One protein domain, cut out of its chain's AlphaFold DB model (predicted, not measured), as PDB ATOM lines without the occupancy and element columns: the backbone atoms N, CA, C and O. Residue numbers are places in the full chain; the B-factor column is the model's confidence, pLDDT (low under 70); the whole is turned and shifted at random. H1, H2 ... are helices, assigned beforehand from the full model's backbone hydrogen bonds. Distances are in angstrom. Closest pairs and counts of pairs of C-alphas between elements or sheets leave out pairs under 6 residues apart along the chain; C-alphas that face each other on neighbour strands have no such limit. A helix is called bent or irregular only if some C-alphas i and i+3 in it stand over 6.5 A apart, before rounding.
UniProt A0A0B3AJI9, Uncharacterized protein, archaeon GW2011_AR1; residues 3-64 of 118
ATOM      1  N   LEU A   3      18.178  36.667  34.401       65.00
ATOM      2  CA  LEU A   3      17.655  37.526  33.325       65.00
ATOM      3  C   LEU A   3      16.121  37.507  33.178       65.00
ATOM      4  O   LEU A   3      15.561  38.428  32.597       65.00
ATOM      5  N   LEU A   4      15.435  36.471  33.673       75.62
ATOM      6  CA  LEU A   4      13.970  36.364  33.576       75.62
ATOM      7  C   LEU A   4      13.255  36.953  34.798       75.62
ATOM      8  O   LEU A   4      12.071  37.278  34.719       75.62
ATOM      9  N   LEU A   5      13.977  37.127  35.909       82.44
ATOM     10  CA  LEU A   5      13.416  37.595  37.175       82.44
ATOM     11  C   LEU A   5      12.776  38.987  37.079       82.44
ATOM     12  O   LEU A   5      11.662  39.116  37.579       82.44
ATOM     13  N   PRO A   6      13.360  39.997  36.400       84.94
ATOM     14  CA  PRO A   6      12.731  41.316  36.291       84.94
ATOM     15  C   PRO A   6      11.320  41.253  35.693       84.94
ATOM     16  O   PRO A   6      10.381  41.836  36.227       84.94
ATOM     17  N   LYS A   7      11.141  40.453  34.635       86.94
ATOM     18  CA  LYS A   7       9.849  40.277  33.962       86.94
ATOM     19  C   LYS A   7       8.822  39.556  34.837       86.94
ATOM     20  O   LYS A   7       7.643  39.907  34.821       86.94
ATOM     21  N   GLU A   8       9.253  38.541  35.582       86.69
ATOM     22  CA  GLU A   8       8.387  37.825  36.523       86.69
ATOM     23  C   GLU A   8       7.950  38.719  37.690       86.69
ATOM     24  O   GLU A   8       6.770  38.734  38.040       86.69
ATOM     25  N   ILE A   9       8.885  39.488  38.254       88.25
ATOM     26  CA  ILE A   9       8.636  40.389  39.382       88.25
ATOM     27  C   ILE A   9       7.730  41.546  38.952       88.25
ATOM     28  O   ILE A   9       6.765  41.831  39.650       88.25
ATOM     29  N   ALA A  10       7.949  42.143  37.776       89.56
ATOM     30  CA  ALA A  10       7.082  43.194  37.233       89.56
ATOM     31  C   ALA A  10       5.617  42.741  37.152       89.56
ATOM     32  O   ALA A  10       4.708  43.435  37.610       89.56
ATOM     33  N   LYS A  11       5.390  41.519  36.650       87.38
ATOM     34  CA  LYS A  11       4.052  40.922  36.573       87.38
ATOM     35  C   LYS A  11       3.430  40.693  37.957       87.38
ATOM     36  O   LYS A  11       2.216  40.813  38.095       87.38
ATOM     37  N   LYS A  12       4.237  40.322  38.954       86.75
ATOM     38  CA  LYS A  12       3.786  40.030  40.322       86.75
ATOM     39  C   LYS A  12       3.473  41.302  41.116       86.75
ATOM     40  O   LYS A  12       2.437  41.363  41.765       86.75
ATOM     41  N   GLU A  13       4.343  42.303  41.029       80.38
ATOM     42  CA  GLU A  13       4.249  43.566  41.775       80.38
ATOM     43  C   GLU A  13       3.360  44.611  41.076       80.38
ATOM     44  O   GLU A  13       3.158  45.699  41.605       80.38
ATOM     45  N   ASN A  14       2.817  44.289  39.893       86.81
ATOM     46  CA  ASN A  14       2.010  45.190  39.065       86.81
ATOM     47  C   ASN A  14       2.732  46.518  38.742       86.81
ATOM     48  O   ASN A  14       2.127  47.590  38.746       86.81
ATOM     49  N   LYS A  15       4.038  46.420  38.470       88.50
ATOM     50  CA  LYS A  15       4.934  47.525  38.097       88.50
ATOM     51  C   LYS A  15       5.358  47.397  36.639       88.50
ATOM     52  O   LYS A  15       5.298  46.302  36.070       88.50
ATOM     53  N   SER A  16       5.793  48.496  36.021       92.00
ATOM     54  CA  SER A  16       6.363  48.408  34.673       92.00
ATOM     55  C   SER A  16       7.690  47.647  34.701       92.00
ATOM     56  O   SER A  16       8.363  47.560  35.732       92.00
ATOM     57  N   LEU A  17       8.069  47.073  33.558       88.62
ATOM     58  CA  LEU A  17       9.371  46.422  33.443       88.62
ATOM     59  C   LEU A  17      10.501  47.437  33.650       88.62
ATOM     60  O   LEU A  17      11.449  47.113  34.356       88.62
ATOM     61  N   GLU A  18      10.366  48.659  33.116       89.62
ATOM     62  CA  GLU A  18      11.367  49.708  33.327       89.62
ATOM     63  C   GLU A  18      11.540  50.050  34.813       89.62
ATOM     64  O   GLU A  18      12.670  50.141  35.282       89.62
ATOM     65  N   GLU A  19      10.450  50.167  35.582       89.19
ATOM     66  CA  GLU A  19      10.525  50.475  37.018       89.19
ATOM     67  C   GLU A  19      11.283  49.379  37.786       89.19
ATOM     68  O   GLU A  19      12.111  49.659  38.654       89.19
ATOM     69  N   ILE A  20      11.037  48.110  37.447       91.50
ATOM     70  CA  ILE A  20      11.764  46.989  38.047       91.50
ATOM     71  C   ILE A  20      13.232  46.981  37.619       91.50
ATOM     72  O   ILE A  20      14.090  46.691  38.446       91.50
ATOM     73  N   GLU A  21      13.549  47.283  36.363       89.44
ATOM     74  CA  GLU A  21      14.933  47.325  35.879       89.44
ATOM     75  C   GLU A  21      15.739  48.476  36.500       89.44
ATOM     76  O   GLU A  21      16.923  48.300  36.795       89.44
ATOM     77  N   GLU A  22      15.105  49.619  36.782       90.69
ATOM     78  CA  GLU A  22      15.725  50.717  37.534       90.69
ATOM     79  C   GLU A  22      16.032  50.322  38.984       90.69
ATOM     80  O   GLU A  22      17.122  50.608  39.498       90.69
ATOM     81  N   LEU A  23      15.099  49.621  39.639       89.19
ATOM     82  CA  LEU A  23      15.291  49.091  40.991       89.19
ATOM     83  C   LEU A  23      16.352  47.985  41.018       89.19
ATOM     84  O   LEU A  23      17.189  47.952  41.915       89.19
ATOM     85  N   LEU A  24      16.346  47.095  40.026       89.19
ATOM     86  CA  LEU A  24      17.266  45.964  39.883       89.19
ATOM     87  C   LEU A  24      18.465  46.301  38.987       89.19
ATOM     88  O   LEU A  24      18.901  45.499  38.158       89.19
ATOM     89  N   ASN A  25      19.013  47.497  39.171       88.75
ATOM     90  CA  ASN A  25      20.169  47.973  38.428       88.75
ATOM     91  C   ASN A  25      21.457  47.176  38.740       88.75
ATOM     92  O   ASN A  25      21.504  46.276  39.583       88.75
ATOM     93  N   LYS A  26      22.548  47.532  38.049       88.00
ATOM     94  CA  LYS A  26      23.851  46.862  38.190       88.00
ATOM     95  C   LYS A  26      24.359  46.817  39.630       88.00
ATOM     96  O   LYS A  26      24.903  45.787  40.020       88.00
ATOM     97  N   ASP A  27      24.172  47.877  40.410       86.50
ATOM     98  CA  ASP A  27      24.681  47.941  41.781       86.50
ATOM     99  C   ASP A  27      23.953  46.938  42.678       86.50
ATOM    100  O   ASP A  27      24.584  46.205  43.443       86.50
ATOM    101  N   VAL A  28      22.633  46.826  42.513       86.50
ATOM    102  CA  VAL A  28      21.811  45.825  43.204       86.50
ATOM    103  C   VAL A  28      22.197  44.410  42.793       86.50
ATOM    104  O   VAL A  28      22.362  43.541  43.651       86.50
ATOM    105  N   MET A  29      22.408  44.169  41.499       87.69
ATOM    106  CA  MET A  29      22.817  42.853  41.004       87.69
ATOM    107  C   MET A  29      24.193  42.440  41.541       87.69
ATOM    108  O   MET A  29      24.351  41.321  42.027       87.69
ATOM    109  N   ILE A  30      25.178  43.345  41.512       88.81
ATOM    110  CA  ILE A  30      26.518  43.115  42.079       88.81
ATOM    111  C   ILE A  30      26.417  42.840  43.580       88.81
ATOM    112  O   ILE A  30      27.066  41.930  44.096       88.81
ATOM    113  N   PHE A  31      25.588  43.601  44.289       86.62
ATOM    114  CA  PHE A  31      25.371  43.413  45.715       86.62
ATOM    115  C   PHE A  31      24.793  42.029  46.042       86.62
ATOM    116  O   PHE A  31      25.307  41.350  46.929       86.62
ATOM    117  N   ILE A  32      23.768  41.588  45.311       87.19
ATOM    118  CA  ILE A  32      23.148  40.271  45.496       87.19
ATOM    119  C   ILE A  32      24.134  39.151  45.179       87.19
ATOM    120  O   ILE A  32      24.260  38.217  45.965       87.19
ATOM    121  N   LEU A  33      24.897  39.270  44.090       87.75
ATOM    122  CA  LEU A  33      25.953  38.309  43.759       87.75
ATOM    123  C   LEU A  33      27.001  38.224  44.873       87.75
ATOM    124  O   LEU A  33      27.361  37.126  45.288       87.75
ATOM    125  N   ASN A  34      27.434  39.362  45.420       86.62
ATOM    126  CA  ASN A  34      28.337  39.390  46.569       86.62
ATOM    127  C   ASN A  34      27.699  38.775  47.818       86.62
ATOM    128  O   ASN A  34      28.389  38.118  48.594       86.62
ATOM    129  N   ALA A  35      26.404  38.982  48.049       85.19
ATOM    130  CA  ALA A  35      25.705  38.385  49.177       85.19
ATOM    131  C   ALA A  35      25.620  36.855  49.040       85.19
ATOM    132  O   ALA A  35      25.840  36.165  50.031       85.19
ATOM    133  N   VAL A  36      25.388  36.323  47.836       85.19
ATOM    134  CA  VAL A  36      25.463  34.877  47.558       85.19
ATOM    135  C   VAL A  36      26.891  34.364  47.745       85.19
ATOM    136  O   VAL A  36      27.108  33.394  48.464       85.19
ATOM    137  N   TYR A  37      27.875  35.038  47.143       84.62
ATOM    138  CA  TYR A  37      29.282  34.638  47.181       84.62
ATOM    139  C   TYR A  37      29.847  34.592  48.605       84.62
ATOM    140  O   TYR A  37      30.567  33.669  48.963       84.62
ATOM    141  N   ASN A  38      29.480  35.567  49.443       81.94
ATOM    142  CA  ASN A  38      29.856  35.608  50.859       81.94
ATOM    143  C   ASN A  38      28.938  34.753  51.748       81.94
ATOM    144  O   ASN A  38      28.907  34.955  52.961       81.94
ATOM    145  N   GLU A  39      28.138  33.868  51.149       76.75
ATOM    146  CA  GLU A  39      27.198  32.970  51.819       76.75
ATOM    147  C   GLU A  39      26.207  33.673  52.760       76.75
ATOM    148  O   GLU A  39      25.679  33.074  53.694       76.75
ATOM    149  N   LYS A  40      25.935  34.958  52.528       74.44
ATOM    150  CA  LYS A  40      24.935  35.705  53.292       74.44
ATOM    151  C   LYS A  40      23.530  35.306  52.884       74.44
ATOM    152  O   LYS A  40      22.663  35.379  53.731       74.44
ATOM    153  N   ILE A  41      23.307  34.883  51.643       80.31
ATOM    154  CA  ILE A  41      22.026  34.382  51.123       80.31
ATOM    155  C   ILE A  41      22.284  33.107  50.313       80.31
ATOM    156  O   ILE A  41      23.336  32.989  49.685       80.31
ATOM    157  N   HIS A  42      21.350  32.154  50.299       77.25
ATOM    158  CA  HIS A  42      21.455  31.014  49.388       77.25
ATOM    159  C   HIS A  42      20.989  31.395  47.980       77.25
ATOM    160  O   HIS A  42      20.092  32.218  47.807       77.25
ATOM    161  N   GLU A  43      21.544  30.733  46.960       80.56
ATOM    162  CA  GLU A  43      21.140  30.929  45.560       80.56
ATOM    163  C   GLU A  43      19.631  30.752  45.343       80.56
ATOM    164  O   GLU A  43      19.023  31.501  44.576       80.56
ATOM    165  N   LYS A  44      19.013  29.799  46.053       79.19
ATOM    166  CA  LYS A  44      17.569  29.535  45.971       79.19
ATOM    167  C   LYS A  44      16.706  30.703  46.467       79.19
ATOM    168  O   LYS A  44      15.601  30.891  45.964       79.19
ATOM    169  N   ASP A  45      17.232  31.524  47.376       78.69
ATOM    170  CA  ASP A  45      16.496  32.613  48.026       78.69
ATOM    171  C   ASP A  45      16.646  33.947  47.281       78.69
ATOM    172  O   ASP A  45      15.924  34.905  47.556       78.69
ATOM    173  N   VAL A  46      17.540  34.015  46.286       85.75
ATOM    174  CA  VAL A  46      17.823  35.231  45.505       85.75
ATOM    175  C   VAL A  46      16.547  35.850  44.942       85.75
ATOM    176  O   VAL A  46      16.355  37.059  45.048       85.75
ATOM    177  N   LYS A  47      15.647  35.033  44.381       85.19
ATOM    178  CA  LYS A  47      14.380  35.526  43.827       85.19
ATOM    179  C   LYS A  47      13.539  36.242  44.886       85.19
ATOM    180  O   LYS A  47      13.061  37.342  44.633       85.19
ATOM    181  N   HIS A  48      13.399  35.645  46.066       83.44
ATOM    182  CA  HIS A  48      12.618  36.212  47.168       83.44
ATOM    183  C   HIS A  48      13.225  37.519  47.688       83.44
ATOM    184  O   HIS A  48      12.512  38.482  47.960       83.44
ATOM    185  N   VAL A  49      14.556  37.591  47.776       86.12
ATOM    186  CA  VAL A  49      15.262  38.816  48.180       86.12
ATOM    187  C   VAL A  49      15.037  39.944  47.170       86.12
ATOM    188  O   VAL A  49      14.754  41.072  47.572       86.12
ATOM    189  N   LEU A  50      15.118  39.649  45.869       88.38
ATOM    190  CA  LEU A  50      14.851  40.626  44.808       88.38
ATOM    191  C   LEU A  50      13.395  41.109  44.825       88.38
ATOM    192  O   LEU A  50      13.158  42.306  44.696       88.38
ATOM    193  N   GLU A  51      12.434  40.207  45.043       86.31
ATOM    194  CA  GLU A  51      11.020  40.567  45.209       86.31
ATOM    195  C   GLU A  51      10.840  41.563  46.362       86.31
ATOM    196  O   GLU A  51      10.278  42.633  46.154       86.31
ATOM    197  N   LYS A  52      11.415  41.287  47.543       85.44
ATOM    198  CA  LYS A  52      11.359  42.205  48.695       85.44
ATOM    199  C   LYS A  52      11.910  43.596  48.381       85.44
ATOM    200  O   LYS A  52      11.313  44.591  48.791       85.44
ATOM    201  N   ILE A  53      13.040  43.667  47.677       87.81
ATOM    202  CA  ILE A  53      13.649  44.939  47.261       87.81
ATOM    203  C   ILE A  53      12.679  45.709  46.358       87.81
ATOM    204  O   ILE A  53      12.425  46.889  46.594       87.81
ATOM    205  N   CYS A  54      12.083  45.037  45.370       88.31
ATOM    206  CA  CYS A  54      11.122  45.651  44.454       88.31
ATOM    207  C   CYS A  54       9.832  46.122  45.143       88.31
ATOM    208  O   CYS A  54       9.246  47.125  44.720       88.31
ATOM    209  N   SER A  55       9.425  45.451  46.225       84.19
ATOM    210  CA  SER A  55       8.313  45.856  47.095       84.19
ATOM    211  C   SER A  55       8.665  47.006  48.056       84.19
ATOM    212  O   SER A  55       7.807  47.448  48.817       84.19
ATOM    213  N   GLY A  56       9.909  47.504  48.042       83.81
ATOM    214  CA  GLY A  56      10.352  48.656  48.838       83.81
ATOM    215  C   GLY A  56      11.009  48.316  50.179       83.81
ATOM    216  O   GLY A  56      11.255  49.218  50.979       83.81
ATOM    217  N   VAL A  57      11.314  47.042  50.449       80.62
ATOM    218  CA  VAL A  57      12.046  46.647  51.662       80.62
ATOM    219  C   VAL A  57      13.502  47.122  51.559       80.62
ATOM    220  O   VAL A  57      14.172  46.818  50.567       80.62
ATOM    221  N   PRO A  58      14.044  47.814  52.581       80.94
ATOM    222  CA  PRO A  58      15.438  48.238  52.578       80.94
ATOM    223  C   PRO A  58      16.399  47.062  52.376       80.94
ATOM    224  O   PRO A  58      16.257  46.011  52.996       80.94
ATOM    225  N   PHE A  59      17.446  47.259  51.574       73.44
ATOM    226  CA  PHE A  59      18.404  46.205  51.205       73.44
ATOM    227  C   PHE A  59      18.960  45.405  52.390       73.44
ATOM    228  O   PHE A  59      19.045  44.181  52.330       73.44
ATOM    229  N   LYS A  60      19.310  46.081  53.492       70.38
ATOM    230  CA  LYS A  60      19.817  45.427  54.711       70.38
ATOM    231  C   LYS A  60      18.794  44.504  55.374       70.38
ATOM    232  O   LYS A  60      19.188  43.591  56.086       70.38
ATOM    233  N   GLU A  61      17.507  44.750  55.170       71.75
ATOM    234  CA  GLU A  61      16.415  43.926  55.692       71.75
ATOM    235  C   GLU A  61      16.016  42.830  54.706       71.75
ATOM    236  O   GLU A  61      15.713  41.713  55.119       71.75
ATOM    237  N   ALA A  62      16.102  43.101  53.402       75.62
ATOM    238  CA  ALA A  62      15.856  42.098  52.372       75.62
ATOM    239  C   ALA A  62      16.825  40.907  52.493       75.62
ATOM    240  O   ALA A  62      16.402  39.762  52.351       75.62
ATOM    241  N   ILE A  63      18.091  41.172  52.845       71.38
ATOM    242  CA  ILE A  63      19.129  40.150  53.081       71.38
ATOM    243  C   ILE A  63      19.145  39.579  54.505       71.38
ATOM    244  O   ILE A  63      19.947  38.688  54.774       71.38
ATOM    245  N   LYS A  64      18.347  40.118  55.442       62.34
ATOM    246  CA  LYS A  64      18.379  39.679  56.850       62.34
ATOM    247  C   LYS A  64      17.900  38.241  57.026       62.34
ATOM    248  O   LYS A  64      18.307  37.627  57.993       62.34
TER     249      LYS A  64
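Overview. This is residues 3 to 64 of the 118 residues of an uncharacterized protein of archaeon GW2011_AR1 (UniProt A0A0B3AJI9). Two helices of 12 residues, H3 and H4, form a narrow V that opens away from the turn at residues 38 to 42, and H1 and H2, nearly at right angles to each other, sit across its open end. The short helix H5 packs on H4, at residues 49 to 53, and H4 is the helix nearest the middle of the whole. The printed part has 62 residues with five named helices, H1 to H5 in order along the chain, and no named strand; its class is all helix. It is compact, with a radius of gyration of the C-alphas of 10.9 A, yet elongated in outline, with spans of 31 by 20 by 19 A.

Along the chain. H1 is residues 3 to 13, 17.0 A from C-alpha 3 at (17.655, 37.526, 33.325) to C-alpha 13. It is irregular, but only just: C-alphas 3 and 6 are 6.9 A apart. H2 is residues 17 to 23, 10.0 A long. H3 is residues 26 to 37, 16.1 A long. H4 is residues 43 to 54, 17.8 A from C-alpha 43 at (21.140, 30.929, 45.560) to C-alpha 54; it is irregular, with C-alphas 44 and 47 7.1 A apart. H5 is residues 59 to 62, 5.0 A long, and ends with C-alpha 62 at (15.856, 42.098, 52.372).

Arrangement. H4 is the hub and touches the four other helices. H1 touches H4 at a steep tilt of 47 degrees, the same way; their closest C-alphas, of Ile 9 and Glu 51, are 6.3 A apart. H1 also touches H2, about perpendicular at 79 degrees, with the C-alphas of Ala 10 and Leu 17 closest at 5.5 A. H2 and H4 only just touch, with 3 pairs of C-alphas within 8 A; H4 does so with residues 53 to 54 alone, and the closest C-alphas, of Leu 23 and Cys 54, are 6.4 A apart. H3 and H4 form a helical hairpin, opposite ways at a shallow tilt of 34 degrees, only just short of steep. They only just touch, with 3 pairs of C-alphas within 8 A, through residues 32 to 36 of H3 and 43 to 46 of H4; the closest C-alphas, of Val 36 and Glu 43, are 6.2 A apart. H5 touches H4, with the C-alphas of Val 49 and Ala 62 closest at 5.4 A. H2 and H3 meet only through their link, and H1 and H3 are apart. Every O i to N i+4 pair is within hydrogen-bond range in H2 and H3, against 6 of 7 in H1 and 6 of 8 in H4; H5 is too short for such a pair.

Size, cuts and confidence. The two C-alphas farthest apart, of Asn 14 and Asn 38, are 31.7 A from each other. The printed part has no cut, and its four links are tight. The mean pLDDT of the printed part is 83.7, and residues 3 and 64 are under 70.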